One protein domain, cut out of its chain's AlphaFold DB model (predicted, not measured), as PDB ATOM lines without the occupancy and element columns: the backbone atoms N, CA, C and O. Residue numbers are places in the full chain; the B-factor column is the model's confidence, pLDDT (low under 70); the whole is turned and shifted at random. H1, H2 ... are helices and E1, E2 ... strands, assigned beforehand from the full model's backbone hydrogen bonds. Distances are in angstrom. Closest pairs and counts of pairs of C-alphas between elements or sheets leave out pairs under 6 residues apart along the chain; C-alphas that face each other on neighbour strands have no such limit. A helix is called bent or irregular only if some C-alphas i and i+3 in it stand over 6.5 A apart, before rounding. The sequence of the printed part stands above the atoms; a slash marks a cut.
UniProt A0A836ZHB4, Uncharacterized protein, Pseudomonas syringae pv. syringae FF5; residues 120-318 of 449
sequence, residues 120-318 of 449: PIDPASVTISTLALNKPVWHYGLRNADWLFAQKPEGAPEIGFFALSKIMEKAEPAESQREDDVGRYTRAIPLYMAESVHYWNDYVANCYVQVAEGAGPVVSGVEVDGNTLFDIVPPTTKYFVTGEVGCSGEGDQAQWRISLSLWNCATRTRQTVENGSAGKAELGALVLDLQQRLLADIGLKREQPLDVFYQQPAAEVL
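Overview. This is residues 120 to 318 of the 449 residues of an uncharacterized protein of Pseudomonas syringae pv. syringae FF5 (UniProt A0A836ZHB4). A twisted sheet of six strands curls round the long helix H1, and a second helix, H3, packs over E5 and E6 on the same face. The short H2 only grazes the sheet, and residues 140 to 147 stick out. The printed part has 199 residues with three named helices and six named strands, along the chain E1 E2 H1 E3 H2 E4 E5 E6 H3; the mixed sheet runs E1 E3 E2 E4 E5 E6. The class is mixed, helices and strands, with under half of the residues in named elements. The whole is compact, with a radius of gyration of the C-alphas of 17.0 A, and spans 46 by 38 by 38 A.

Arrangement. E1, residues 128 to 133, is an edge strand antiparallel to E3, residues 204 to 212, with N 129 and O 211 2.9 A apart. E2, residues 158 to 162, is parallel to E3, with N 161 and O 206 2.8 A apart. Between them along the chain comes H1, residues 181 to 200, in a strand-helix-strand unit, two parallel neighbour strands joined through a helix, with a right-handed crossover. H1 is on the sheet; its closest C-alphas to E3 are those of Ala 194 and Ala 205, 5.1 A. It has a kink of 30 degrees near residue 188. E3, H2, residues 226 to 229, and E4, residues 237 to 248, form a split unit with E2 between its strands, also right-handed. E2 and E4 are parallel, with N 162 and O 241 3.0 A apart. E4, E5, residues 255 to 264, and E6, residues 269 to 279, form a meander, each strand the antiparallel neighbour of the one before, in two hairpins; N 244 and O 259, and N 260 and O 274, are each 2.8 A apart. H3, residues 280 to 294, is irregular, C-alphas 281 and 284 being 7.5 A apart. Its height over the sheet is 7.9 A. H1 and H3 are close but not clearly touching, the C-alphas of Met 193 and Gln 291 being closest at 7.1 A. O i to N i+4 pairs are within hydrogen-bond range in 14 of 16 for H1 and 9 of 11 for H3; H2 is too short for one.

Along the chain. E1 begins at C-alpha 128, (116.175, 216.777, 33.557). H1 measures 27.0 A, E3 25.8 A, E4 34.4 A, E5 30.5 A and E6 31.8 A. H3, 21.4 A, ends at C-alpha 294, (136.452, 237.006, 37.744).

Size, cuts and confidence. The C-alphas farthest apart, of Pro 120 and Glu 303, are 49.1 A apart. The printed part has no cut. The links E1 to E2, E2 to H1 and E3 to H2 are long. Mean pLDDT of the printed part is 92.9, and no printed residue is under 70.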
ATOM      1  N   PRO A 120     101.778 225.276  35.177       81.06
ATOM      2  CA  PRO A 120     102.377 224.575  36.303       81.06
ATOM      3  C   PRO A 120     102.844 223.183  35.889       81.06
ATOM      4  O   PRO A 120     102.093 222.426  35.269       81.06
ATOM      5  N   ILE A 121     104.080 222.848  36.248       82.06
ATOM      6  CA  ILE A 121     104.666 221.529  36.012       82.06
ATOM      7  C   ILE A 121     104.937 220.849  37.349       82.06
ATOM      8  O   ILE A 121     105.350 221.493  38.312       82.06
ATOM      9  N   ASP A 122     104.721 219.537  37.411       81.00
ATOM     10  CA  ASP A 122     105.215 218.731  38.525       81.00
ATOM     11  C   ASP A 122     106.706 218.439  38.282       81.00
ATOM     12  O   ASP A 122     107.017 217.704  37.336       81.00
ATOM     13  N   PRO A 123     107.642 218.958  39.099       76.44
ATOM     14  CA  PRO A 123     109.069 218.712  38.906       76.44
ATOM     15  C   PRO A 123     109.437 217.224  38.899       76.44
ATOM     16  O   PRO A 123     110.401 216.843  38.244       76.44
ATOM     17  N   ALA A 124     108.670 216.372  39.592       80.75
ATOM     18  CA  ALA A 124     108.911 214.931  39.632       80.75
ATOM     19  C   ALA A 124     108.524 214.218  38.324       80.75
ATOM     20  O   ALA A 124     108.947 213.085  38.093       80.75
ATOM     21  N   SER A 125     107.723 214.869  37.476       80.75
ATOM     22  CA  SER A 125     107.262 214.327  36.193       80.75
ATOM     23  C   SER A 125     108.201 214.634  35.024       80.75
ATOM     24  O   SER A 125     107.994 214.120  33.926       80.75
ATOM     25  N   VAL A 126     109.228 215.461  35.248       83.88
ATOM     26  CA  VAL A 126     110.120 215.967  34.204       83.88
ATOM     27  C   VAL A 126     111.498 215.325  34.316       83.88
ATOM     28  O   VAL A 126     112.169 215.425  35.342       83.88
ATOM     29  N   THR A 127     111.959 214.715  33.225       88.25
ATOM     30  CA  THR A 127     113.339 214.235  33.112       88.25
ATOM     31  C   THR A 127     114.256 215.413  32.801       88.25
ATOM     32  O   THR A 127     114.137 216.041  31.747       88.25
ATOM     33  N   ILE A 128     115.171 215.720  33.722       89.81
ATOM     34  CA  ILE A 128     116.175 216.777  33.557       89.81
ATOM     35  C   ILE A 128     117.521 216.134  33.237       89.81
ATOM     36  O   ILE A 128     117.983 215.241  33.949       89.81
ATOM     37  N   SER A 129     118.164 216.614  32.177       90.62
ATOM     38  CA  SER A 129     119.504 216.204  31.764       90.62
ATOM     39  C   SER A 129     120.450 217.403  31.710       90.62
ATOM     40  O   SER A 129     120.035 218.535  31.456       90.62
ATOM     41  N   THR A 130     121.743 217.153  31.939       92.00
ATOM     42  CA  THR A 130     122.778 218.176  31.753       92.00
ATOM     43  C   THR A 130     123.301 218.095  30.327       92.00
ATOM     44  O   THR A 130     123.938 217.108  29.958       92.00
ATOM     45  N   LEU A 131     123.087 219.146  29.544       94.44
ATOM     46  CA  LEU A 131     123.722 219.305  28.245       94.44
ATOM     47  C   LEU A 131     125.068 220.013  28.420       94.44
ATOM     48  O   LEU A 131     125.129 221.106  28.989       94.44
ATOM     49  N   ALA A 132     126.134 219.398  27.912       94.94
ATOM     50  CA  ALA A 132     127.472 219.976  27.876       94.94
ATOM     51  C   ALA A 132     127.800 220.451  26.455       94.94
ATOM     52  O   ALA A 132     127.832 219.656  25.516       94.94
ATOM     53  N   LEU A 133     128.060 221.747  26.300       96.69
ATOM     54  CA  LEU A 133     128.558 222.340  25.063       96.69
ATOM     55  C   LEU A 133     130.060 222.567  25.205       96.69
ATOM     56  O   LEU A 133     130.488 223.388  26.011       96.69
ATOM     57  N   ASN A 134     130.853 221.867  24.401       94.56
ATOM     58  CA  ASN A 134     132.322 221.888  24.458       94.56
ATOM     59  C   ASN A 134     132.985 222.824  23.429       94.56
ATOM     60  O   ASN A 134     134.200 222.815  23.242       94.56
ATOM     61  N   LYS A 135     132.170 223.610  22.725       95.00
ATOM     62  CA  LYS A 135     132.573 224.595  21.722       95.00
ATOM     63  C   LYS A 135     131.531 225.713  21.672       95.00
ATOM     64  O   LYS A 135     130.410 225.496  22.150       95.00
ATOM     65  N   PRO A 136     131.858 226.887  21.103       97.25
ATOM     66  CA  PRO A 136     130.893 227.967  20.940       97.25
ATOM     67  C   PRO A 136     129.598 227.473  20.285       97.25
ATOM     68  O   PRO A 136     129.623 226.690  19.334       97.25
ATOM     69  N   VAL A 137     128.441 227.914  20.783       97.69
ATOM     70  CA  VAL A 137     127.132 227.348  20.388       97.69
ATOM     71  C   VAL A 137     126.820 227.509  18.892       97.69
ATOM     72  O   VAL A 137     126.056 226.741  18.306       97.69
ATOM     73  N   TRP A 138     127.435 228.485  18.232       96.88
ATOM     74  CA  TRP A 138     127.319 228.707  16.792       96.88
ATOM     75  C   TRP A 138     128.263 227.835  15.947       96.88
ATOM     76  O   TRP A 138     128.144 227.826  14.729       96.88
ATOM     77  N   HIS A 139     129.151 227.033  16.542       96.81
ATOM     78  CA  HIS A 139     129.856 225.973  15.803       96.81
ATOM     79  C   HIS A 139     128.914 224.823  15.433       96.81
ATOM     80  O   HIS A 139     129.075 224.164  14.403       96.81
ATOM     81  N   TYR A 140     127.917 224.555  16.281       95.44
ATOM     82  CA  TYR A 140     126.877 223.568  16.000       95.44
ATOM     83  C   TYR A 140     126.063 224.028  14.783       95.44
ATOM     84  O   TYR A 140     125.924 225.222  14.547       95.44
ATOM     85  N   GLY A 141     125.550 223.106  13.968       95.00
ATOM     86  CA  GLY A 141     124.881 223.444  12.701       95.00
ATOM     87  C   GLY A 141     125.811 223.581  11.492       95.00
ATOM     88  O   GLY A 141     125.353 223.425  10.367       95.00
ATOM     89  N   LEU A 142     127.124 223.742  11.698       97.06
ATOM     90  CA  LEU A 142     128.119 223.790  10.613       97.06
ATOM     91  C   LEU A 142     128.618 222.400  10.171       97.06
ATOM     92  O   LEU A 142     129.645 222.288   9.510       97.06
ATOM     93  N   ARG A 143     127.920 221.320  10.557       94.75
ATOM     94  CA  ARG A 143     128.269 219.918  10.228       94.75
ATOM     95  C   ARG A 143     129.711 219.522  10.603       94.75
ATOM     96  O   ARG A 143     130.367 218.770   9.882       94.75
ATOM     97  N   ASN A 144     130.183 220.001  11.760       93.69
ATOM     98  CA  ASN A 144     131.548 219.794  12.265       93.69
ATOM     99  C   ASN A 144     132.604 220.267  11.254       93.69
ATOM    100  O   ASN A 144     133.390 219.477  10.729       93.69
ATOM    101  N   ALA A 145     132.563 221.559  10.924       96.00
ATOM    102  CA  ALA A 145     133.534 222.231  10.063       96.00
ATOM    103  C   ALA A 145     134.874 222.463  10.788       96.00
ATOM    104  O   ALA A 145     135.357 223.585  10.857       96.00
ATOM    105  N   ASP A 146     135.476 221.414  11.352       93.00
ATOM    106  CA  ASP A 146     136.672 221.542  12.199       93.00
ATOM    107  C   ASP A 146     137.906 222.020  11.412       93.00
ATOM    108  O   ASP A 146     138.833 222.568  11.994       93.00
ATOM    109  N   TRP A 147     137.893 221.897  10.077       95.19
ATOM    110  CA  TRP A 147     138.895 222.495   9.182       95.19
ATOM    111  C   TRP A 147     138.907 224.033   9.225       95.19
ATOM    112  O   TRP A 147     139.900 224.640   8.837       95.19
ATOM    113  N   LEU A 148     137.807 224.666   9.654       95.75
ATOM    114  CA  LEU A 148     137.672 226.122   9.719       95.75
ATOM    115  C   LEU A 148     138.218 226.702  11.030       95.75
ATOM    116  O   LEU A 148     138.535 227.887  11.075       95.75
ATOM    117  N   PHE A 149     138.306 225.890  12.086       95.75
ATOM    118  CA  PHE A 149     138.603 226.346  13.443       95.75
ATOM    119  C   PHE A 149     139.900 225.732  13.959       95.75
ATOM    120  O   PHE A 149     140.087 224.511  13.918       95.75
ATOM    121  N   ALA A 150     140.781 226.561  14.508       95.12
ATOM    122  CA  ALA A 150     141.970 226.075  15.183       95.12
ATOM    123  C   ALA A 150     141.600 225.226  16.412       95.12
ATOM    124  O   ALA A 150     140.706 225.549  17.194       95.12
ATOM    125  N   GLN A 151     142.314 224.114  16.589       93.19
ATOM    126  CA  GLN A 151     142.045 223.145  17.649       93.19
ATOM    127  C   GLN A 151     142.928 223.401  18.872       93.19
ATOM    128  O   GLN A 151     144.096 223.783  18.754       93.19
ATOM    129  N   LYS A 152     142.381 223.158  20.068       94.00
ATOM    130  CA  LYS A 152     143.180 223.128  21.300       94.00
ATOM    131  C   LYS A 152     144.068 221.875  21.320       94.00
ATOM    132  O   LYS A 152     143.651 220.840  20.800       94.00
ATOM    133  N   PRO A 153     145.267 221.935  21.928       92.38
ATOM    134  CA  PRO A 153     146.090 220.747  22.127       92.38
ATOM    135  C   PRO A 153     145.343 219.662  22.908       92.38
ATOM    136  O   PRO A 153     144.572 219.959  23.824       92.38
ATOM    137  N   GLU A 154     145.615 218.402  22.583       92.00
ATOM    138  CA  GLU A 154     145.091 217.268  23.340       92.00
ATOM    139  C   GLU A 154     145.525 217.357  24.815       92.00
ATOM    140  O   GLU A 154     146.681 217.652  25.123       92.00
ATOM    141  N   GLY A 155     144.584 217.132  25.735       90.44
ATOM    142  CA  GLY A 155     144.836 217.216  27.177       90.44
ATOM    143  C   GLY A 155     144.958 218.638  27.737       90.44
ATOM    144  O   GLY A 155     145.371 218.796  28.889       90.44
ATOM    145  N   ALA A 156     144.609 219.671  26.959       93.75
ATOM    146  CA  ALA A 156     144.498 221.033  27.470       93.75
ATOM    147  C   ALA A 156     143.556 221.090  28.696       93.75
ATOM    148  O   ALA A 156     142.543 220.386  28.733       93.75
ATOM    149  N   PRO A 157     143.885 221.898  29.721       95.44
ATOM    150  CA  PRO A 157     143.073 221.986  30.927       95.44
ATOM    151  C   PRO A 157     141.679 222.535  30.616       95.44
ATOM    152  O   PRO A 157     141.514 223.379  29.735       95.44
ATOM    153  N   GLU A 158     140.686 222.101  31.387       97.12
ATOM    154  CA  GLU A 158     139.295 222.496  31.172       97.12
ATOM    155  C   GLU A 158     138.823 223.562  32.165       97.12
ATOM    156  O   GLU A 158     139.281 223.634  33.312       97.12
ATOM    157  N   ILE A 159     137.858 224.365  31.725       97.94
ATOM    158  CA  ILE A 159     137.093 225.289  32.561       97.94
ATOM    159  C   ILE A 159     135.602 225.173  32.238       97.94
ATOM    160  O   ILE A 159     135.201 225.182  31.076       97.94
ATOM    161  N   GLY A 160     134.780 225.032  33.276       97.81
ATOM    162  CA  GLY A 160     133.331 224.883  33.150       97.81
ATOM    163  C   GLY A 160     132.565 226.170  33.443       97.81
ATOM    164  O   GLY A 160     132.877 226.874  34.396       97.81
ATOM    165  N   PHE A 161     131.510 226.443  32.689       98.19
ATOM    166  CA  PHE A 161     130.565 227.531  32.935       98.19
ATOM    167  C   PHE A 161     129.168 226.944  33.084       98.19
ATOM    168  O   PHE A 161     128.643 226.344  32.149       98.19
ATOM    169  N   PHE A 162     128.565 227.081  34.258       97.69
ATOM    170  CA  PHE A 162     127.216 226.583  34.507       97.69
ATOM    171  C   PHE A 162     126.184 227.672  34.214       97.69
ATOM    172  O   PHE A 162     126.425 228.848  34.491       97.69
ATOM    173  N   ALA A 163     125.029 227.274  33.674       96.81
ATOM    174  CA  ALA A 163     123.862 228.145  33.578       96.81
ATOM    175  C   ALA A 163     123.571 228.796  34.942       96.81
ATOM    176  O   ALA A 163     123.594 228.124  35.977       96.81
ATOM    177  N   LEU A 164     123.323 230.104  34.935       97.50
ATOM    178  CA  LEU A 164     123.072 230.884  36.141       97.50
ATOM    179  C   LEU A 164     121.676 230.577  36.702       97.50
ATOM    180  O   LEU A 164     120.757 230.221  35.960       97.50
ATOM    181  N   SER A 165     121.487 230.764  38.004       95.62
ATOM    182  CA  SER A 165     120.149 230.826  38.596       95.62
ATOM    183  C   SER A 165     119.497 232.192  38.359       95.62
ATOM    184  O   SER A 165     120.160 233.194  38.076       95.62
ATOM    185  N   LYS A 166     118.171 232.238  38.479       94.56
ATOM    186  CA  LYS A 166     117.395 233.476  38.564       94.56
ATOM    187  C   LYS A 166     117.397 233.959  40.011       94.56
ATOM    188  O   LYS A 166     116.986 233.223  40.905       94.56
ATOM    189  N   ILE A 167     117.777 235.217  40.231       92.19
ATOM    190  CA  ILE A 167     117.586 235.883  41.523       92.19
ATOM    191  C   ILE A 167     116.081 236.084  41.718       92.19
ATOM    192  O   ILE A 167     115.454 236.862  40.997       92.19
ATOM    193  N   MET A 168     115.503 235.385  42.692       84.56
ATOM    194  CA  MET A 168     114.081 235.479  43.012       84.56
ATOM    195  C   MET A 168     113.839 236.384  44.223       84.56
ATOM    196  O   MET A 168     114.449 236.204  45.274       84.56
ATOM    197  N   GLU A 169     112.892 237.319  44.113       77.31
ATOM    198  CA  GLU A 169     112.401 238.067  45.282       77.31
ATOM    199  C   GLU A 169     111.447 237.225  46.143       77.31
ATOM    200  O   GLU A 169     111.353 237.411  47.357       77.31
ATOM    201  N   LYS A 170     110.725 236.293  45.508       77.19
ATOM    202  CA  LYS A 170     109.786 235.363  46.139       77.19
ATOM    203  C   LYS A 170     109.922 233.992  45.500       77.19
ATOM    204  O   LYS A 170     110.186 233.898  44.310       77.19
ATOM    205  N   ALA A 171     109.706 232.944  46.288       80.06
ATOM    206  CA  ALA A 171     109.648 231.593  45.752       80.06
ATOM    207  C   ALA A 171     108.485 231.475  44.756       80.06
ATOM    208  O   ALA A 171     107.331 231.715  45.118       80.06
ATOM    209  N   GLU A 172     108.811 231.112  43.521       80.81
ATOM    210  CA  GLU A 172     107.860 230.842  42.444       80.81
ATOM    211  C   GLU A 172     107.702 229.317  42.289       80.81
ATOM    212  O   GLU A 172     108.678 228.578  42.472       80.81
ATOM    213  N   PRO A 173     106.486 228.806  42.016       80.88
ATOM    214  CA  PRO A 173     106.305 227.402  41.665       80.88
ATOM    215  C   PRO A 173     106.994 227.087  40.330       80.88
ATOM    216  O   PRO A 173     107.248 227.972  39.517       80.88
ATOM    217  N   ALA A 174     107.294 225.809  40.098       82.31
ATOM    218  CA  ALA A 174     107.845 225.381  38.820       82.31
ATOM    219  C   ALA A 174     106.780 225.485  37.720       82.31
ATOM    220  O   ALA A 174     105.700 224.895  37.825       82.31
ATOM    221  N   GLU A 175     107.105 226.206  36.650       85.62
ATOM    222  CA  GLU A 175     106.210 226.433  35.519       85.62
ATOM    223  C   GLU A 175     106.959 226.257  34.191       85.62
ATOM    224  O   GLU A 175     108.145 226.570  34.068       85.62
ATOM    225  N   SER A 176     106.256 225.747  33.180       82.31
ATOM    226  CA  SER A 176     106.677 225.832  31.785       82.31
ATOM    227  C   SER A 176     106.172 227.153  31.221       82.31
ATOM    228  O   SER A 176     104.967 227.397  31.175       82.31
ATOM    229  N   GLN A 177     107.096 228.017  30.812       79.44
ATOM    230  CA  GLN A 177     106.784 229.357  30.331       79.44
ATOM    231  C   GLN A 177     107.622 229.713  29.108       79.44
ATOM    232  O   GLN A 177     108.656 229.100  28.830       79.44
ATOM    233  N   ARG A 178     107.181 230.747  28.391       76.31
ATOM    234  CA  ARG A 178     107.974 231.361  27.328       76.31
ATOM    235  C   ARG A 178     109.239 231.991  27.918       76.31
ATOM    236  O   ARG A 178     109.231 232.504  29.034       76.31
ATOM    237  N   GLU A 179     110.325 231.953  27.152       81.81
ATOM    238  CA  GLU A 179     111.577 232.602  27.540       81.81
ATOM    239  C   GLU A 179     111.399 234.128  27.643       81.81
ATOM    240  O   GLU A 179     110.988 234.782  26.680       81.81
ATOM    241  N   ASP A 180     111.763 234.682  28.798       83.62
ATOM    242  CA  ASP A 180     111.930 236.111  29.051       83.62
ATOM    243  C   ASP A 180     113.421 236.504  29.021       83.62
ATOM    244  O   ASP A 180     114.315 235.662  28.904       83.62
ATOM    245  N   ASP A 181     113.721 237.801  29.118       85.69
ATOM    246  CA  ASP A 181     115.110 238.273  29.034       85.69
ATOM    247  C   ASP A 181     115.982 237.741  30.188       85.69
ATOM    248  O   ASP A 181     117.150 237.407  29.973       85.69
ATOM    249  N   VAL A 182     115.427 237.601  31.399       90.81
ATOM    250  CA  VAL A 182     116.155 237.030  32.548       90.81
ATOM    251  C   VAL A 182     116.486 235.563  32.284       90.81
ATOM    252  O   VAL A 182     117.654 235.175  32.346       90.81
ATOM    253  N   GLY A 183     115.487 234.756  31.923       90.81
ATOM    254  CA  GLY A 183     115.648 233.353  31.566       90.81
ATOM    255  C   GLY A 183     116.621 233.150  30.408       90.81
ATOM    256  O   GLY A 183     117.413 232.208  30.451       90.81
ATOM    257  N   ARG A 184     116.659 234.056  29.426       92.62
ATOM    258  CA  ARG A 184     117.658 234.031  28.347       92.62
ATOM    259  C   ARG A 184     119.072 234.266  28.872       92.62
ATOM    260  O   ARG A 184     119.989 233.495  28.570       92.62
ATOM    261  N   TYR A 185     119.275 235.308  29.679       96.00
ATOM    262  CA  TYR A 185     120.608 235.673  30.166       96.00
ATOM    263  C   TYR A 185     121.196 234.696  31.176       96.00
ATOM    264  O   TYR A 185     122.423 234.602  31.250       96.00
ATOM    265  N   THR A 186     120.371 233.886  31.852       96.75
ATOM    266  CA  THR A 186     120.881 232.773  32.674       96.75
ATOM    267  C   THR A 186     121.779 231.817  31.884       96.75
ATOM    268  O   THR A 186     122.686 231.210  32.444       96.75
ATOM    269  N   ARG A 187     121.574 231.700  30.567       96.12
ATOM    270  CA  ARG A 187     122.339 230.806  29.686       96.12
ATOM    271  C   ARG A 187     123.292 231.583  28.795       96.12
ATOM    272  O   ARG A 187     124.438 231.183  28.630       96.12
ATOM    273  N   ALA A 188     122.833 232.701  28.235       98.12
ATOM    274  CA  ALA A 188     123.621 233.479  27.287       98.12
ATOM    275  C   ALA A 188     124.922 234.024  27.894       98.12
ATOM    276  O   ALA A 188     125.939 234.032  27.207       98.12
ATOM    277  N   ILE A 189     124.917 234.438  29.169       98.56
ATOM    278  CA  ILE A 189     126.126 234.941  29.839       98.56
ATOM    279  C   ILE A 189     127.177 233.819  29.990       98.56
ATOM    280  O   ILE A 189     128.297 234.008  29.515       98.56
ATOM    281  N   PRO A 190     126.856 232.637  30.557       98.44
ATOM    282  CA  PRO A 190     127.771 231.490  30.566       98.44
ATOM    283  C   PRO A 190     128.247 231.048  29.179       98.44
ATOM    284  O   PRO A 190     129.434 230.780  29.007       98.44
ATOM    285  N   LEU A 191     127.356 231.024  28.177       98.75
ATOM    286  CA  LEU A 191     127.716 230.707  26.788       98.75
ATOM    287  C   LEU A 191     128.765 231.681  26.247       98.75
ATOM    288  O   LEU A 191     129.761 231.260  25.662       98.75
ATOM    289  N   TYR A 192     128.555 232.976  26.479       98.69
ATOM    290  CA  TYR A 192     129.484 234.026  26.088       98.69
ATOM    291  C   TYR A 192     130.835 233.900  26.795       98.69
ATOM    292  O   TYR A 192     131.877 234.005  26.153       98.69
ATOM    293  N   MET A 193     130.840 233.649  28.106       98.56
ATOM    294  CA  MET A 193     132.087 233.499  28.858       98.56
ATOM    295  C   MET A 193     132.869 232.262  28.411       98.56
ATOM    296  O   MET A 193     134.081 232.351  28.223       98.56
ATOM    297  N   ALA A 194     132.183 231.139  28.172       98.56
ATOM    298  CA  ALA A 194     132.802 229.938  27.624       98.56
ATOM    299  C   ALA A 194     133.415 230.206  26.241       98.56
ATOM    300  O   ALA A 194     134.565 229.854  25.995       98.56
ATOM    301  N   GLU A 195     132.690 230.891  25.358       98.44
ATOM    302  CA  GLU A 195     133.187 231.293  24.042       98.44
ATOM    303  C   GLU A 195     134.394 232.240  24.131       98.44
ATOM    304  O   GLU A 195     135.428 231.990  23.511       98.44
ATOM    305  N   SER A 196     134.306 233.295  24.941       97.81
ATOM    306  CA  SER A 196     135.400 234.249  25.132       97.81
ATOM    307  C   SER A 196     136.656 233.551  25.656       97.81
ATOM    308  O   SER A 196     137.755 233.776  25.144       97.81
ATOM    309  N   VAL A 197     136.501 232.633  26.615       97.75
ATOM    310  CA  VAL A 197     137.619 231.854  27.150       97.75
ATOM    311  C   VAL A 197     138.180 230.872  26.129       97.75
ATOM    312  O   VAL A 197     139.401 230.785  26.015       97.75
ATOM    313  N   HIS A 198     137.329 230.205  25.345       97.50
ATOM    314  CA  HIS A 198     137.757 229.322  24.259       97.50
ATOM    315  C   HIS A 198     138.698 230.044  23.283       97.50
ATOM    316  O   HIS A 198     139.721 229.487  22.885       97.50
ATOM    317  N   TYR A 199     138.409 231.298  22.935       97.75
ATOM    318  CA  TYR A 199     139.237 232.052  21.996       97.75
ATOM    319  C   TYR A 199     140.437 232.755  22.635       97.75
ATOM    320  O   TYR A 199     141.505 232.772  22.028       97.75
ATOM    321  N   TRP A 200     140.313 233.299  23.846       97.38
ATOM    322  CA  TRP A 200     141.356 234.138  24.461       97.38
ATOM    323  C   TRP A 200     142.210 233.443  25.521       97.38
ATOM    324  O   TRP A 200     143.085 234.071  26.114       97.38
ATOM    325  N   ASN A 201     141.993 232.153  25.772       96.50
ATOM    326  CA  ASN A 201     142.790 231.376  26.718       96.50
ATOM    327  C   ASN A 201     143.132 229.999  26.141       96.50
ATOM    328  O   ASN A 201     142.467 229.525  25.226       96.50
ATOM    329  N   ASP A 202     144.136 229.321  26.689       96.19
ATOM    330  CA  ASP A 202     144.499 227.949  26.299       96.19
ATOM    331  C   ASP A 202     143.668 226.868  27.013       96.19
ATOM    332  O   ASP A 202     143.949 225.677  26.886       96.19
ATOM    333  N   TYR A 203     142.613 227.274  27.722       96.81
ATOM    334  CA  TYR A 203     141.623 226.363  28.284       96.81
ATOM    335  C   TYR A 203     140.682 225.800  27.212       96.81
ATOM    336  O   TYR A 203     140.281 226.496  26.273       96.81
ATOM    337  N   VAL A 204     140.245 224.557  27.412       96.62
ATOM    338  CA  VAL A 204     139.028 224.021  26.793       96.62
ATOM    339  C   VAL A 204     137.841 224.477  27.641       96.62
ATOM    340  O   VAL A 204     137.717 224.106  28.808       96.62
ATOM    341  N   ALA A 205     136.995 225.334  27.077       97.00
ATOM    342  CA  ALA A 205     135.844 225.885  27.779       97.00
ATOM    343  C   ALA A 205     134.579 225.071  27.488       97.00
ATOM    344  O   ALA A 205     134.218 224.870  26.328       97.00
ATOM    345  N   ASN A 206     133.890 224.658  28.549       97.56
ATOM    346  CA  ASN A 206     132.626 223.936  28.478       97.56
ATOM    347  C   ASN A 206     131.501 224.778  29.085       97.56
ATOM    348  O   ASN A 206     131.692 225.392  30.133       97.56
ATOM    349  N   CYS A 207     130.315 224.764  28.481       98.12
ATOM    350  CA  CYS A 207     129.101 225.341  29.058       98.12
ATOM    351  C   CYS A 207     128.102 224.231  29.407       98.12
ATOM    352  O   CYS A 207     127.765 223.412  28.554       98.12
ATOM    353  N   TYR A 208     127.602 224.226  30.641       96.62
ATOM    354  CA  TYR A 208     126.674 223.226  31.165       96.62
ATOM    355  C   TYR A 208     125.299 223.846  31.397       96.62
ATOM    356  O   TYR A 208     125.156 224.792  32.175       96.62
ATOM    357  N   VAL A 209     124.275 223.305  30.739       95.50
ATOM    358  CA  VAL A 209     122.892 223.791  30.842       95.50
ATOM    359  C   VAL A 209     121.967 222.629  31.184       95.50
ATOM    360  O   VAL A 209     122.019 221.583  30.545       95.50
ATOM    361  N   GLN A 210     121.106 222.819  32.182       93.44
ATOM    362  CA  GLN A 210     120.057 221.852  32.503       93.44
ATOM    363  C   GLN A 210     118.905 221.986  31.505       93.44
ATOM    364  O   GLN A 210     118.409 223.090  31.269       93.44
ATOM    365  N   VAL A 211     118.478 220.866  30.928       92.94
ATOM    366  CA  VAL A 211     117.405 220.797  29.933       92.94
ATOM    367  C   VAL A 211     116.389 219.749  30.372       92.94
ATOM    368  O   VAL A 211     116.734 218.596  30.628       92.94
ATOM    369  N   ALA A 212     115.133 220.168  30.459       90.56
ATOM    370  CA  ALA A 212     113.982 219.303  30.626       90.56
ATOM    371  C   ALA A 212     113.596 218.711  29.263       90.56
ATOM    372  O   ALA A 212     113.333 219.460  28.317       90.56
ATOM    373  N   GLU A 213     113.560 217.385  29.154       85.19
ATOM    374  CA  GLU A 213     113.209 216.707  27.901       85.19
ATOM    375  C   GLU A 213     111.832 217.163  27.393       85.19
ATOM    376  O   GLU A 213     110.840 217.131  28.121       85.19
ATOM    377  N   GLY A 214     111.773 217.643  26.147       82.19
ATOM    378  CA  GLY A 214     110.538 218.108  25.510       82.19
ATOM    379  C   GLY A 214     110.013 219.473  25.977       82.19
ATOM    380  O   GLY A 214     109.123 220.012  25.322       82.19
ATOM    381  N   ALA A 215     110.569 220.056  27.047       81.69
ATOM    382  CA  ALA A 215     110.152 221.353  27.599       81.69
ATOM    383  C   ALA A 215     111.227 222.447  27.483       81.69
ATOM    384  O   ALA A 215     110.892 223.626  27.388       81.69
ATOM    385  N   GLY A 216     112.508 222.067  27.430       88.38
ATOM    386  CA  GLY A 216     113.607 222.972  27.108       88.38
ATOM    387  C   GLY A 216     114.451 223.387  28.311       88.38
ATOM    388  O   GLY A 216     114.550 222.653  29.293       88.38
ATOM    389  N   PRO A 217     115.144 224.533  28.228       92.00
ATOM    390  CA  PRO A 217     116.125 224.921  29.233       92.00
ATOM    391  C   PRO A 217     115.506 225.232  30.609       92.00
ATOM    392  O   PRO A 217     114.632 226.086  30.737       92.00
ATOM    393  N   VAL A 218     116.035 224.632  31.676       91.56
ATOM    394  CA  VAL A 218     115.557 224.834  33.058       91.56
ATOM    395  C   VAL A 218     116.184 226.090  33.665       91.56
ATOM    396  O   VAL A 218     117.392 226.293  33.532       91.56
ATOM    397  N   VAL A 219     115.391 226.938  34.328       91.75
ATOM    398  CA  VAL A 219     115.895 228.033  35.179       91.75
ATOM    399  C   VAL A 219     115.726 227.631  36.637       91.75
ATOM    400  O   VAL A 219     114.606 227.399  37.084       91.75
ATOM    401  N   SER A 220     116.825 227.563  37.388       89.75
ATOM    402  CA  SER A 220     116.755 227.389  38.840       89.75
ATOM    403  C   SER A 220     116.526 228.736  39.515       89.75
ATOM    404  O   SER A 220     117.200 229.707  39.183       89.75
ATOM    405  N   GLY A 221     115.629 228.791  40.497       87.25
ATOM    406  CA  GLY A 221     115.493 229.938  41.402       87.25
ATOM    407  C   GLY A 221     116.464 229.914  42.590       87.25
ATOM    408  O   GLY A 221     116.411 230.784  43.454       87.25
ATOM    409  N   VAL A 222     117.309 228.885  42.672       84.94
ATOM    410  CA  VAL A 222     118.277 228.678  43.755       84.94
ATOM    411  C   VAL A 222     119.674 228.591  43.155       84.94
ATOM    412  O   VAL A 222     119.877 227.833  42.199       84.94
ATOM    413  N   GLU A 223     120.621 229.343  43.723       84.44
ATOM    414  CA  GLU A 223     122.038 229.245  43.365       84.44
ATOM    415  C   GLU A 223     122.513 227.791  43.470       84.44
ATOM    416  O   GLU A 223     122.255 227.091  44.454       84.44
ATOM    417  N   VAL A 224     123.229 227.334  42.447       85.12
ATOM    418  CA  VAL A 224     123.859 226.016  42.475       85.12
ATOM    419  C   VAL A 224     124.955 226.008  43.540       85.12
ATOM    420  O   VAL A 224     125.907 226.787  43.466       85.12
ATOM    421  N   ASP A 225     124.863 225.087  44.501       87.38
ATOM    422  CA  ASP A 225     125.939 224.867  45.466       87.38
ATOM    423  C   ASP A 225     127.153 224.248  44.762       87.38
ATOM    424  O   ASP A 225     127.184 223.050  44.463       87.38
ATOM    425  N   GLY A 226     128.180 225.066  44.523       88.19
ATOM    426  CA  GLY A 226     129.415 224.645  43.865       88.19
ATOM    427  C   GLY A 226     130.123 223.478  44.558       88.19
ATOM    428  O   GLY A 226     130.816 222.714  43.886       88.19
ATOM    429  N   ASN A 227     129.904 223.252  45.860       92.12
ATOM    430  CA  ASN A 227     130.479 222.092  46.549       92.12
ATOM    431  C   ASN A 227     129.986 220.762  45.968       92.12
ATOM    432  O   ASN A 227     130.737 219.788  45.953       92.12
ATOM    433  N   THR A 228     128.752 220.734  45.458       91.81
ATOM    434  CA  THR A 228     128.158 219.547  44.828       91.81
ATOM    435  C   THR A 228     128.721 219.278  43.432       91.81
ATOM    436  O   THR A 228     128.698 218.140  42.970       91.81
ATOM    437  N   LEU A 229     129.275 220.299  42.768       93.94
ATOM    438  CA  LEU A 229     129.761 220.201  41.393       93.94
ATOM    439  C   LEU A 229     131.160 219.590  41.285       93.94
ATOM    440  O   LEU A 229     131.490 219.042  40.236       93.94
ATOM    441  N   PHE A 230     131.974 219.638  42.345       94.38
ATOM    442  CA  PHE A 230     133.344 219.109  42.315       94.38
ATOM    443  C   PHE A 230     133.426 217.626  41.943       94.38
ATOM    444  O   PHE A 230     134.427 217.204  41.373       94.38
ATOM    445  N   ASP A 231     132.392 216.853  42.272       90.06
ATOM    446  CA  ASP A 231     132.337 215.416  41.992       90.06
ATOM    447  C   ASP A 231     131.619 215.099  40.666       90.06
ATOM    448  O   ASP A 231     131.534 213.939  40.270       90.06
ATOM    449  N   ILE A 232     131.111 216.128  39.976       89.12
ATOM    450  CA  ILE A 232     130.353 216.025  38.719       89.12
ATOM    451  C   ILE A 232     131.193 216.498  37.529       89.12
ATOM    452  O   ILE A 232     131.097 215.934  36.439       89.12
ATOM    453  N   VAL A 233     132.010 217.540  37.715       92.06
ATOM    454  CA  VAL A 233     132.849 218.080  36.637       92.06
ATOM    455  C   VAL A 233     133.922 217.073  36.192       92.06
ATOM    456  O   VAL A 233     134.425 216.304  37.017       92.06
ATOM    457  N   PRO A 234     134.331 217.082  34.908       91.06
ATOM    458  CA  PRO A 234     135.420 216.238  34.425       91.06
ATOM    459  C   PRO A 234     136.704 216.407  35.259       91.06
ATOM    460  O   PRO A 234     137.033 217.543  35.612       91.06
ATOM    461  N   PRO A 235     137.491 215.342  35.518       89.56
ATOM    462  CA  PRO A 235     138.729 215.424  36.312       89.56
ATOM    463  C   PRO A 235     139.796 216.388  35.756       89.56
ATOM    464  O   PRO A 235     140.691 216.831  36.476       89.56
ATOM    465  N   THR A 236     139.720 216.690  34.462       92.12
ATOM    466  CA  THR A 236     140.552 217.656  33.726       92.12
ATOM    467  C   THR A 236     140.187 219.114  34.017       92.12
ATOM    468  O   THR A 236     140.998 220.010  33.757       92.12
ATOM    469  N   THR A 237     139.012 219.363  34.604       96.50
ATOM    470  CA  THR A 237     138.516 220.695  34.966       96.50
ATOM    471  C   THR A 237     139.383 221.304  36.060       96.50
ATOM    472  O   THR A 237     139.533 220.753  37.150       96.50
ATOM    473  N   LYS A 238     139.977 222.466  35.779       97.31
ATOM    474  CA  LYS A 238     140.754 223.244  36.755       97.31
ATOM    475  C   LYS A 238     139.875 224.214  37.518       97.31
ATOM    476  O   LYS A 238     140.018 224.348  38.735       97.31
ATOM    477  N   TYR A 239     138.945 224.835  36.804       97.94
ATOM    478  CA  TYR A 239     138.044 225.832  37.349       97.94
ATOM    479  C   TYR A 239     136.622 225.615  36.853       97.94
ATOM    480  O   TYR A 239     136.415 225.118  35.749       97.94
ATOM    481  N   PHE A 240     135.638 226.041  37.633       97.81
ATOM    482  CA  PHE A 240     134.299 226.258  37.100       97.81
ATOM    483  C   PHE A 240     133.669 227.527  37.659       97.81
ATOM    484  O   PHE A 240     134.056 228.016  38.722       97.81
ATOM    485  N   VAL A 241     132.701 228.054  36.917       97.94
ATOM    486  CA  VAL A 241     131.956 229.264  37.243       97.94
ATOM    487  C   VAL A 241     130.489 228.921  37.465       97.94
ATOM    488  O   VAL A 241     129.866 228.265  36.628       97.94
ATOM    489  N   THR A 242     129.949 229.388  38.587       97.56
ATOM    490  CA  THR A 242     128.510 229.412  38.898       97.56
ATOM    491  C   THR A 242     128.065 230.857  39.101       97.56
ATOM    492  O   THR A 242     128.901 231.756  39.202       97.56
ATOM    493  N   GLY A 243     126.763 231.106  39.190       96.88
ATOM    494  CA  GLY A 243     126.280 232.435  39.535       96.88
ATOM    495  C   GLY A 243     124.784 232.600  39.364       96.88
ATOM    496  O   GLY A 243     124.061 231.634  39.124       96.88
ATOM    497  N   GLU A 244     124.349 233.849  39.460       97.19
ATOM    498  CA  GLU A 244     122.947 234.244  39.440       97.19
ATOM    499  C   GLU A 244     122.754 235.530  38.630       97.19
ATOM    500  O   GLU A 244     123.632 236.401  38.590       97.19
ATOM    501  N   VAL A 245     121.577 235.678  38.027       97.06
ATOM    502  CA  VAL A 245     121.149 236.894  37.330       97.06
ATOM    503  C   VAL A 245     119.720 237.259  37.714       97.06
ATOM    504  O   VAL A 245     118.848 236.405  37.855       97.06
ATOM    505  N   GLY A 246     119.462 238.550  37.886       95.25
ATOM    506  CA  GLY A 246     118.131 239.088  38.133       95.25
ATOM    507  C   GLY A 246     117.929 240.420  37.434       95.25
ATOM    508  O   GLY A 246     118.892 241.113  37.102       95.25
ATOM    509  N   CYS A 247     116.666 240.786  37.246       93.56
ATOM    510  CA  CYS A 247     116.264 242.094  36.753       93.56
ATOM    511  C   CYS A 247     115.094 242.607  37.590       93.56
ATOM    512  O   CYS A 247     114.171 241.849  37.884       93.56
ATOM    513  N   SER A 248     115.125 243.886  37.953       90.62
ATOM    514  CA  SER A 248     113.977 244.602  38.512       90.62
ATOM    515  C   SER A 248     113.603 245.783  37.618       90.62
ATOM    516  O   SER A 248     114.449 246.330  36.913       90.62
ATOM    517  N   GLY A 249     112.329 246.179  37.630       85.38
ATOM    518  CA  GLY A 249     111.809 247.198  36.711       85.38
ATOM    519  C   GLY A 249     111.620 246.687  35.276       85.38
ATOM    520  O   GLY A 249     111.992 245.566  34.940       85.38
ATOM    521  N   GLU A 250     111.025 247.524  34.427       77.31
ATOM    522  CA  GLU A 250     110.681 247.189  33.039       77.31
ATOM    523  C   GLU A 250     111.195 248.250  32.058       77.31
ATOM    524  O   GLU A 250     111.435 249.409  32.418       77.31
ATOM    525  N   GLY A 251     111.346 247.855  30.790       76.56
ATOM    526  CA  GLY A 251     111.741 248.757  29.712       76.56
ATOM    527  C   GLY A 251     113.083 249.439  29.985       76.56
ATOM    528  O   GLY A 251     114.080 248.782  30.277       76.56
ATOM    529  N   ASP A 252     113.112 250.765  29.886       78.00
ATOM    530  CA  ASP A 252     114.332 251.557  30.100       78.00
ATOM    531  C   ASP A 252     114.680 251.746  31.585       78.00
ATOM    532  O   ASP A 252     115.784 252.175  31.907       78.00
ATOM    533  N   GLN A 253     113.764 251.406  32.499       85.69
ATOM    534  CA  GLN A 253     114.004 251.429  33.948       85.69
ATOM    535  C   GLN A 253     114.524 250.086  34.480       85.69
ATOM    536  O   GLN A 253     114.735 249.954  35.684       85.69
ATOM    537  N   ALA A 254     114.736 249.098  33.604       89.19
ATOM    538  CA  ALA A 254     115.270 247.795  33.973       89.19
ATOM    539  C   ALA A 254     116.666 247.916  34.614       89.19
ATOM    540  O   ALA A 254     117.578 248.534  34.050       89.19
ATOM    541  N   GLN A 255     116.819 247.302  35.786       95.25
ATOM    542  CA  GLN A 255     118.045 247.228  36.574       95.25
ATOM    543  C   GLN A 255     118.479 245.773  36.710       95.25
ATOM    544  O   GLN A 255     117.831 244.967  37.379       95.25
ATOM    545  N   TRP A 256     119.605 245.453  36.087       96.12
ATOM    546  CA  TRP A 256     120.202 244.128  36.100       96.12
ATOM    547  C   TRP A 256     121.091 243.947  37.319       96.12
ATOM    548  O   TRP A 256     121.785 244.873  37.738       96.12
ATOM    549  N   ARG A 257     121.102 242.734  37.868       97.50
ATOM    550  CA  ARG A 257     121.997 242.296  38.941       97.50
ATOM    551  C   ARG A 257     122.621 240.973  38.535       97.50
ATOM    552  O   ARG A 257     121.896 240.055  38.163       97.50
ATOM    553  N   ILE A 258     123.943 240.883  38.611       98.31
ATOM    554  CA  ILE A 258     124.695 239.676  38.259       98.31
ATOM    555  C   ILE A 258     125.680 239.379  39.389       98.31
ATOM    556  O   ILE A 258     126.342 240.290  39.893       98.31
ATOM    557  N   SER A 259     125.766 238.111  39.781       97.69
ATOM    558  CA  SER A 259     126.750 237.583  40.726       97.69
ATOM    559  C   SER A 259     127.389 236.338  40.127       97.69
ATOM    560  O   SER A 259     126.675 235.463  39.648       97.69
ATOM    561  N   LEU A 260     128.716 236.250  40.134       98.12
ATOM    562  CA  LEU A 260     129.485 235.141  39.577       98.12
ATOM    563  C   LEU A 260     130.515 234.660  40.594       98.12
ATOM    564  O   LEU A 260     131.197 235.463  41.227       98.12
ATOM    565  N   SER A 261     130.665 233.347  40.706       97.56
ATOM    566  CA  SER A 261     131.599 232.688  41.613       97.56
ATOM    567  C   SER A 261     132.557 231.798  40.829       97.56
ATOM    568  O   SER A 261     132.116 230.908  40.105       97.56
ATOM    569  N   LEU A 262     133.864 231.999  41.008       97.75
ATOM    570  CA  LEU A 262     134.915 231.135  40.469       97.75
ATOM    571  C   LEU A 262     135.324 230.101  41.521       97.75
ATOM    572  O   LEU A 262     135.673 230.445  42.654       97.75
ATOM    573  N   TRP A 263     135.360 228.836  41.122       97.69
ATOM    574  CA  TRP A 263     135.724 227.709  41.970       97.69
ATOM    575  C   TRP A 263     136.970 227.015  41.430       97.69
ATOM    576  O   TRP A 263     137.103 226.822  40.224       97.69
ATOM    577  N   ASN A 264     137.881 226.624  42.319       96.94
ATOM    578  CA  ASN A 264     139.092 225.880  41.977       96.94
ATOM    579  C   ASN A 264     138.910 224.403  42.340       96.94
ATOM    580  O   ASN A 264     138.679 224.069  43.504       96.94
ATOM    581  N   CYS A 265     139.038 223.519  41.350       96.62
ATOM    582  CA  CYS A 265     138.808 222.083  41.517       96.62
ATOM    583  C   CYS A 265     139.939 221.380  42.276       96.62
ATOM    584  O   CYS A 265     139.692 220.390  42.958       96.62
ATOM    585  N   ALA A 266     141.169 221.897  42.204       94.44
ATOM    586  CA  ALA A 266     142.307 221.322  42.916       94.44
ATOM    587  C   ALA A 266     142.223 221.583  44.426       94.44
ATOM    588  O   ALA A 266     142.486 220.686  45.223       94.44
ATOM    589  N   THR A 267     141.838 222.798  44.826       95.62
ATOM    590  CA  THR A 267     141.667 223.147  46.248       95.62
ATOM    591  C   THR A 267     140.268 222.843  46.774       95.62
ATOM    592  O   THR A 267     140.073 222.860  47.984       95.62
ATOM    593  N   ARG A 268     139.304 222.569  45.883       96.44
ATOM    594  CA  ARG A 268     137.871 222.431  46.186       96.44
ATOM    595  C   ARG A 268     137.321 223.623  46.977       96.44
ATOM    596  O   ARG A 268     136.605 223.460  47.960       96.44
ATOM    597  N   THR A 269     137.679 224.839  46.561       95.81
ATOM    598  CA  THR A 269     137.254 226.083  47.225       95.81
ATOM    599  C   THR A 269     136.729 227.118  46.239       95.81
ATOM    600  O   THR A 269     137.183 227.198  45.095       95.81
ATOM    601  N   ARG A 270     135.807 227.962  46.714       96.12
ATOM    602  CA  ARG A 270     135.424 229.209  46.041       96.12
ATOM    603  C   ARG A 270     136.563 230.217  46.183       96.12
ATOM    604  O   ARG A 270     136.946 230.536  47.305       96.12
ATOM    605  N   GLN A 271     137.120 230.666  45.063       94.62
ATOM    606  CA  GLN A 271     138.271 231.574  45.019       94.62
ATOM    607  C   GLN A 271     137.823 233.033  45.031       94.62
ATOM    608  O   GLN A 271     138.241 233.803  45.891       94.62
ATOM    609  N   THR A 272     136.927 233.379  44.110       94.62
ATOM    610  CA  THR A 272     136.534 234.763  43.847       94.62
ATOM    611  C   THR A 272     135.029 234.831  43.650       94.62
ATOM    612  O   THR A 272     134.438 233.916  43.073       94.62
ATOM    613  N   VAL A 273     134.410 235.903  44.144       96.56
ATOM    614  CA  VAL A 273     133.000 236.219  43.908       96.56
ATOM    615  C   VAL A 273     132.924 237.651  43.415       96.56
ATOM    616  O   VAL A 273     133.277 238.574  44.147       96.56
ATOM    617  N   GLU A 274     132.437 237.830  42.196       98.06
ATOM    618  CA  GLU A 274     132.269 239.134  41.573       98.06
ATOM    619  C   GLU A 274     130.787 239.422  41.385       98.06
ATOM    620  O   GLU A 274     130.028 238.583  40.907       98.06
ATOM    621  N   ASN A 275     130.361 240.620  41.763       97.75
ATOM    622  CA  ASN A 275     128.979 241.050  41.613       97.75
ATOM    623  C   ASN A 275     128.908 242.491  41.114       97.75
ATOM    624  O   ASN A 275     129.883 243.247  41.184       97.75
ATOM    625  N   GLY A 276     127.751 242.848  40.570       97.88
ATOM    626  CA  GLY A 276     127.456 244.208  40.158       97.88
ATOM    627  C   GLY A 276     126.019 244.376  39.686       97.88
ATOM    628  O   GLY A 276     125.247 243.417  39.576       97.88
ATOM    629  N   SER A 277     125.665 245.629  39.430       97.62
ATOM    630  CA  SER A 277     124.359 246.022  38.922       97.62
ATOM    631  C   SER A 277     124.493 247.129  37.892       97.62
ATOM    632  O   SER A 277     125.395 247.956  38.007       97.62
ATOM    633  N   ALA A 278     123.593 247.152  36.916       97.00
ATOM    634  CA  ALA A 278     123.633 248.114  35.824       97.00
ATOM    635  C   ALA A 278     122.240 248.354  35.241       97.00
ATOM    636  O   ALA A 278     121.389 247.458  35.247       97.00
ATOM    637  N   GLY A 279     122.024 249.544  34.677       94.19
ATOM    638  CA  GLY A 279     120.851 249.781  33.840       94.19
ATOM    639  C   GLY A 279     120.922 248.987  32.531       94.19
ATOM    640  O   GLY A 279     121.981 248.504  32.128       94.19
ATOM    641  N   LYS A 280     119.797 248.893  31.814       88.56
ATOM    642  CA  LYS A 280     119.711 248.200  30.513       88.56
ATOM    643  C   LYS A 280     120.818 248.591  29.520       88.56
ATOM    644  O   LYS A 280     121.380 247.715  28.873       88.56
ATOM    645  N   ALA A 281     121.134 249.883  29.411       88.00
ATOM    646  CA  ALA A 281     122.152 250.390  28.483       88.00
ATOM    647  C   ALA A 281     123.592 250.000  28.871       88.00
ATOM    648  O   ALA A 281     124.476 249.972  28.022       88.00
ATOM    649  N   GLU A 282     123.827 249.685  30.144       95.38
ATOM    650  CA  GLU A 282     125.150 249.417  30.720       95.38
ATOM    651  C   GLU A 282     125.394 247.914  30.944       95.38
ATOM    652  O   GLU A 282     126.488 247.517  31.344       95.38
ATOM    653  N   LEU A 283     124.400 247.063  30.658       95.31
ATOM    654  CA  LEU A 283     124.464 245.616  30.875       95.31
ATOM    655  C   LEU A 283     125.695 244.978  30.217       95.31
ATOM    656  O   LEU A 283     126.362 244.148  30.830       95.31
ATOM    657  N   GLY A 284     126.018 245.368  28.981       96.44
ATOM    658  CA  GLY A 284     127.182 244.819  28.292       96.44
ATOM    659  C   GLY A 284     128.501 245.186  28.977       96.44
ATOM    660  O   GLY A 284     129.350 244.322  29.176       96.44
ATOM    661  N   ALA A 285     128.649 246.436  29.426       98.31
ATOM    662  CA  ALA A 285     129.828 246.864  30.179       98.31
ATOM    663  C   ALA A 285     129.956 246.100  31.507       98.31
ATOM    664  O   ALA A 285     131.050 245.661  31.854       98.31
ATOM    665  N   LEU A 286     128.837 245.875  32.206       98.56
ATOM    666  CA  LEU A 286     128.805 245.084  33.438       98.56
ATOM    667  C   LEU A 286     129.295 243.647  33.213       98.56
ATOM    668  O   LEU A 286     130.120 243.160  33.982       98.56
ATOM    669  N   VAL A 287     128.808 242.960  32.173       98.56
ATOM    670  CA  VAL A 287     129.214 241.572  31.886       98.56
ATOM    671  C   VAL A 287     130.709 241.487  31.561       98.56
ATOM    672  O   VAL A 287     131.385 240.590  32.065       98.56
ATOM    673  N   LEU A 288     131.238 242.427  30.769       98.50
ATOM    674  CA  LEU A 288     132.665 242.485  30.431       98.50
ATOM    675  C   LEU A 288     133.544 242.739  31.664       98.50
ATOM    676  O   LEU A 288     134.538 242.039  31.858       98.50
ATOM    677  N   ASP A 289     133.162 243.699  32.508       98.50
ATOM    678  CA  ASP A 289     133.878 244.021  33.746       98.50
ATOM    679  C   ASP A 289     133.886 242.833  34.722       98.50
ATOM    680  O   ASP A 289     134.938 242.450  35.241       98.50
ATOM    681  N   LEU A 290     132.732 242.183  34.912       98.50
ATOM    682  CA  LEU A 290     132.623 240.986  35.744       98.50
ATOM    683  C   LEU A 290     133.489 239.845  35.214       98.50
ATOM    684  O   LEU A 290     134.205 239.225  35.995       98.50
ATOM    685  N   GLN A 291     133.471 239.581  33.903       97.81
ATOM    686  CA  GLN A 291     134.336 238.571  33.293       97.81
ATOM    687  C   GLN A 291     135.817 238.891  33.540       97.81
ATOM    688  O   GLN A 291     136.584 238.004  33.920       97.81
ATOM    689  N   GLN A 292     136.232 240.142  33.327       96.81
ATOM    690  CA  GLN A 292     137.624 240.552  33.490       96.81
ATOM    691  C   GLN A 292     138.111 240.353  34.930       96.81
ATOM    692  O   GLN A 292     139.189 239.786  35.125       96.81
ATOM    693  N   ARG A 293     137.326 240.796  35.921       97.62
ATOM    694  CA  ARG A 293     137.648 240.630  37.346       97.62
ATOM    695  C   ARG A 293     137.654 239.160  37.754       97.62
ATOM    696  O   ARG A 293     138.630 238.691  38.332       97.62
ATOM    697  N   LEU A 294     136.619 238.411  37.369       97.12
ATOM    698  CA  LEU A 294     136.452 237.006  37.744       97.12
ATOM    699  C   LEU A 294     137.589 236.128  37.208       97.12
ATOM    700  O   LEU A 294     138.047 235.218  37.893       97.12
ATOM    701  N   LEU A 295     138.050 236.398  35.983       94.81
ATOM    702  CA  LEU A 295     139.068 235.607  35.287       94.81
ATOM    703  C   LEU A 295     140.466 236.248  35.357       94.81
ATOM    704  O   LEU A 295     141.346 235.928  34.550       94.81
ATOM    705  N   ALA A 296     140.702 237.178  36.288       93.50
ATOM    706  CA  ALA A 296     141.986 237.861  36.421       93.50
ATOM    707  C   ALA A 296     143.145 236.866  36.629       93.50
ATOM    708  O   ALA A 296     144.147 236.945  35.908       93.50
ATOM    709  N   ASP A 297     142.932 235.873  37.498       87.88
ATOM    710  CA  ASP A 297     143.991 235.030  38.066       87.88
ATOM    711  C   ASP A 297     143.987 233.571  37.573       87.88
ATOM    712  O   ASP A 297     144.760 232.747  38.063       87.88
ATOM    713  N   ILE A 298     143.159 233.221  36.579       92.50
ATOM    714  CA  ILE A 298     143.095 231.840  36.058       92.50
ATOM    715  C   ILE A 298     144.294 231.464  35.168       92.50
ATOM    716  O   ILE A 298     144.465 230.294  34.837       92.50
ATOM    717  N   GLY A 299     145.141 232.421  34.776       91.81
ATOM    718  CA  GLY A 299     146.284 232.182  33.885       91.81
ATOM    719  C   GLY A 299     145.889 231.737  32.467       91.81
ATOM    720  O   GLY A 299     144.742 231.881  32.063       91.81
ATOM    721  N   LEU A 300     146.863 231.220  31.703       92.00
ATOM    722  CA  LEU A 300     146.700 230.694  30.331       92.00
ATOM    723  C   LEU A 300     146.052 231.658  29.322       92.00
ATOM    724  O   LEU A 300     145.452 231.223  28.341       92.00
ATOM    725  N   LYS A 301     146.185 232.964  29.555       94.81
ATOM    726  CA  LYS A 301     145.707 234.008  28.645       94.81
ATOM    727  C   LYS A 301     146.558 234.038  27.382       94.81
ATOM    728  O   LYS A 301     147.781 233.925  27.450       94.81
ATOM    729  N   ARG A 302     145.906 234.245  26.243       95.12
ATOM    730  CA  ARG A 302     146.554 234.428  24.945       95.12
ATOM    731  C   ARG A 302     146.679 235.914  24.629       95.12
ATOM    732  O   ARG A 302     145.796 236.701  24.954       95.12
ATOM    733  N   GLU A 303     147.757 236.284  23.944       94.19
ATOM    734  CA  GLU A 303     147.933 237.643  23.408       94.19
ATOM    735  C   GLU A 303     147.108 237.883  22.136       94.19
ATOM    736  O   GLU A 303     146.820 239.025  21.789       94.19
ATOM    737  N   GLN A 304     146.745 236.805  21.437       95.62
ATOM    738  CA  GLN A 304     145.954 236.805  20.208       95.62
ATOM    739  C   GLN A 304     144.856 235.738  20.310       95.62
ATOM    740  O   GLN A 304     145.086 234.692  20.938       95.62
ATOM    741  N   PRO A 305     143.687 235.954  19.683       96.75
ATOM    742  CA  PRO A 305     142.623 234.965  19.708       96.75
ATOM    743  C   PRO A 305     143.085 233.660  19.042       96.75
ATOM    744  O   PRO A 305     144.019 233.640  18.238       96.75
ATOM    745  N   LEU A 306     142.459 232.544  19.415       96.88
ATOM    746  CA  LEU A 306     142.746 231.225  18.847       96.88
ATOM    747  C   LEU A 306     142.577 231.225  17.322       96.88
ATOM    748  O   LEU A 306     143.468 230.756  16.621       96.88
ATOM    749  N   ASP A 307     141.483 231.818  16.845       96.06
ATOM    750  CA  ASP A 307     141.252 232.112  15.438       96.06
ATOM    751  C   ASP A 307     141.248 233.628  15.226       96.06
ATOM    752  O   ASP A 307     140.559 234.363  15.935       96.06
ATOM    753  N   VAL A 308     141.995 234.102  14.227       93.06
ATOM    754  CA  VAL A 308     142.231 235.539  13.975       93.06
ATOM    755  C   VAL A 308     140.966 236.341  13.661       93.06
ATOM    756  O   VAL A 308     140.950 237.551  13.862       93.06
ATOM    757  N   PHE A 309     139.912 235.679  13.179       93.06
ATOM    758  CA  PHE A 309     138.636 236.329  12.883       93.06
ATOM    759  C   PHE A 309     137.824 236.642  14.146       93.06
ATOM    760  O   PHE A 309     136.915 237.472  14.102       93.06
ATOM    761  N   TYR A 310     138.098 235.961  15.266       96.00
ATOM    762  CA  TYR A 310     137.296 236.125  16.468       96.00
ATOM    763  C   TYR A 310     137.622 237.448  17.155       96.00
ATOM    764  O   TYR A 310     138.749 237.696  17.586       96.00
ATOM    765  N   GLN A 311     136.591 238.267  17.326       92.75
ATOM    766  CA  GLN A 311     136.656 239.506  18.083       92.75
ATOM    767  C   GLN A 311     135.663 239.443  19.235       92.75
ATOM    768  O   GLN A 311     134.508 239.054  19.060       92.75
ATOM    769  N   GLN A 312     136.115 239.843  20.422       93.44
ATOM    770  CA  GLN A 312     135.218 239.985  21.557       93.44
ATOM    771  C   GLN A 312     134.269 241.170  21.290       93.44
ATOM    772  O   GLN A 312     134.750 242.249  20.938       93.44
ATOM    773  N   PRO A 313     132.942 241.006  21.438       95.31
ATOM    774  CA  PRO A 313     131.989 242.090  21.222       95.31
ATOM    775  C   PRO A 313     132.230 243.247  22.198       95.31
ATOM    776  O   PRO A 313     132.461 243.030  23.390       95.31
ATOM    777  N   ALA A 314     132.131 244.476  21.688       94.94
ATOM    778  CA  ALA A 314     132.162 245.689  22.501       94.94
ATOM    779  C   ALA A 314     130.941 245.772  23.436       94.94
ATOM    780  O   ALA A 314     129.918 245.117  23.207       94.94
ATOM    781  N   ALA A 315     131.035 246.596  24.482       96.44
ATOM    782  CA  ALA A 315     130.013 246.715  25.525       96.44
ATOM    783  C   ALA A 315     128.620 247.039  24.959       96.44
ATOM    784  O   ALA A 315     127.624 246.455  25.372       96.44
ATOM    785  N   GLU A 316     128.553 247.928  23.976       91.25
ATOM    786  CA  GLU A 316     127.327 248.356  23.306       91.25
ATOM    787  C   GLU A 316     126.707 247.272  22.408       91.25
ATOM    788  O   GLU A 316     125.497 247.281  22.180       91.25
ATOM    789  N   VAL A 317     127.507 246.314  21.928       93.12
ATOM    790  CA  VAL A 317     127.047 245.216  21.058       93.12
ATOM    791  C   VAL A 317     126.683 243.973  21.871       93.12
ATOM    792  O   VAL A 317     125.809 243.197  21.475       93.12
ATOM    793  N   LEU A 318     127.318 243.778  23.030       96.56
ATOM    794  CA  LEU A 318     127.199 242.555  23.819       96.56
ATOM    795  C   LEU A 318     125.746 242.159  24.156       96.56
ATOM    796  O   LEU A 318     125.438 240.984  23.996       96.56
TER     797      LEU A 318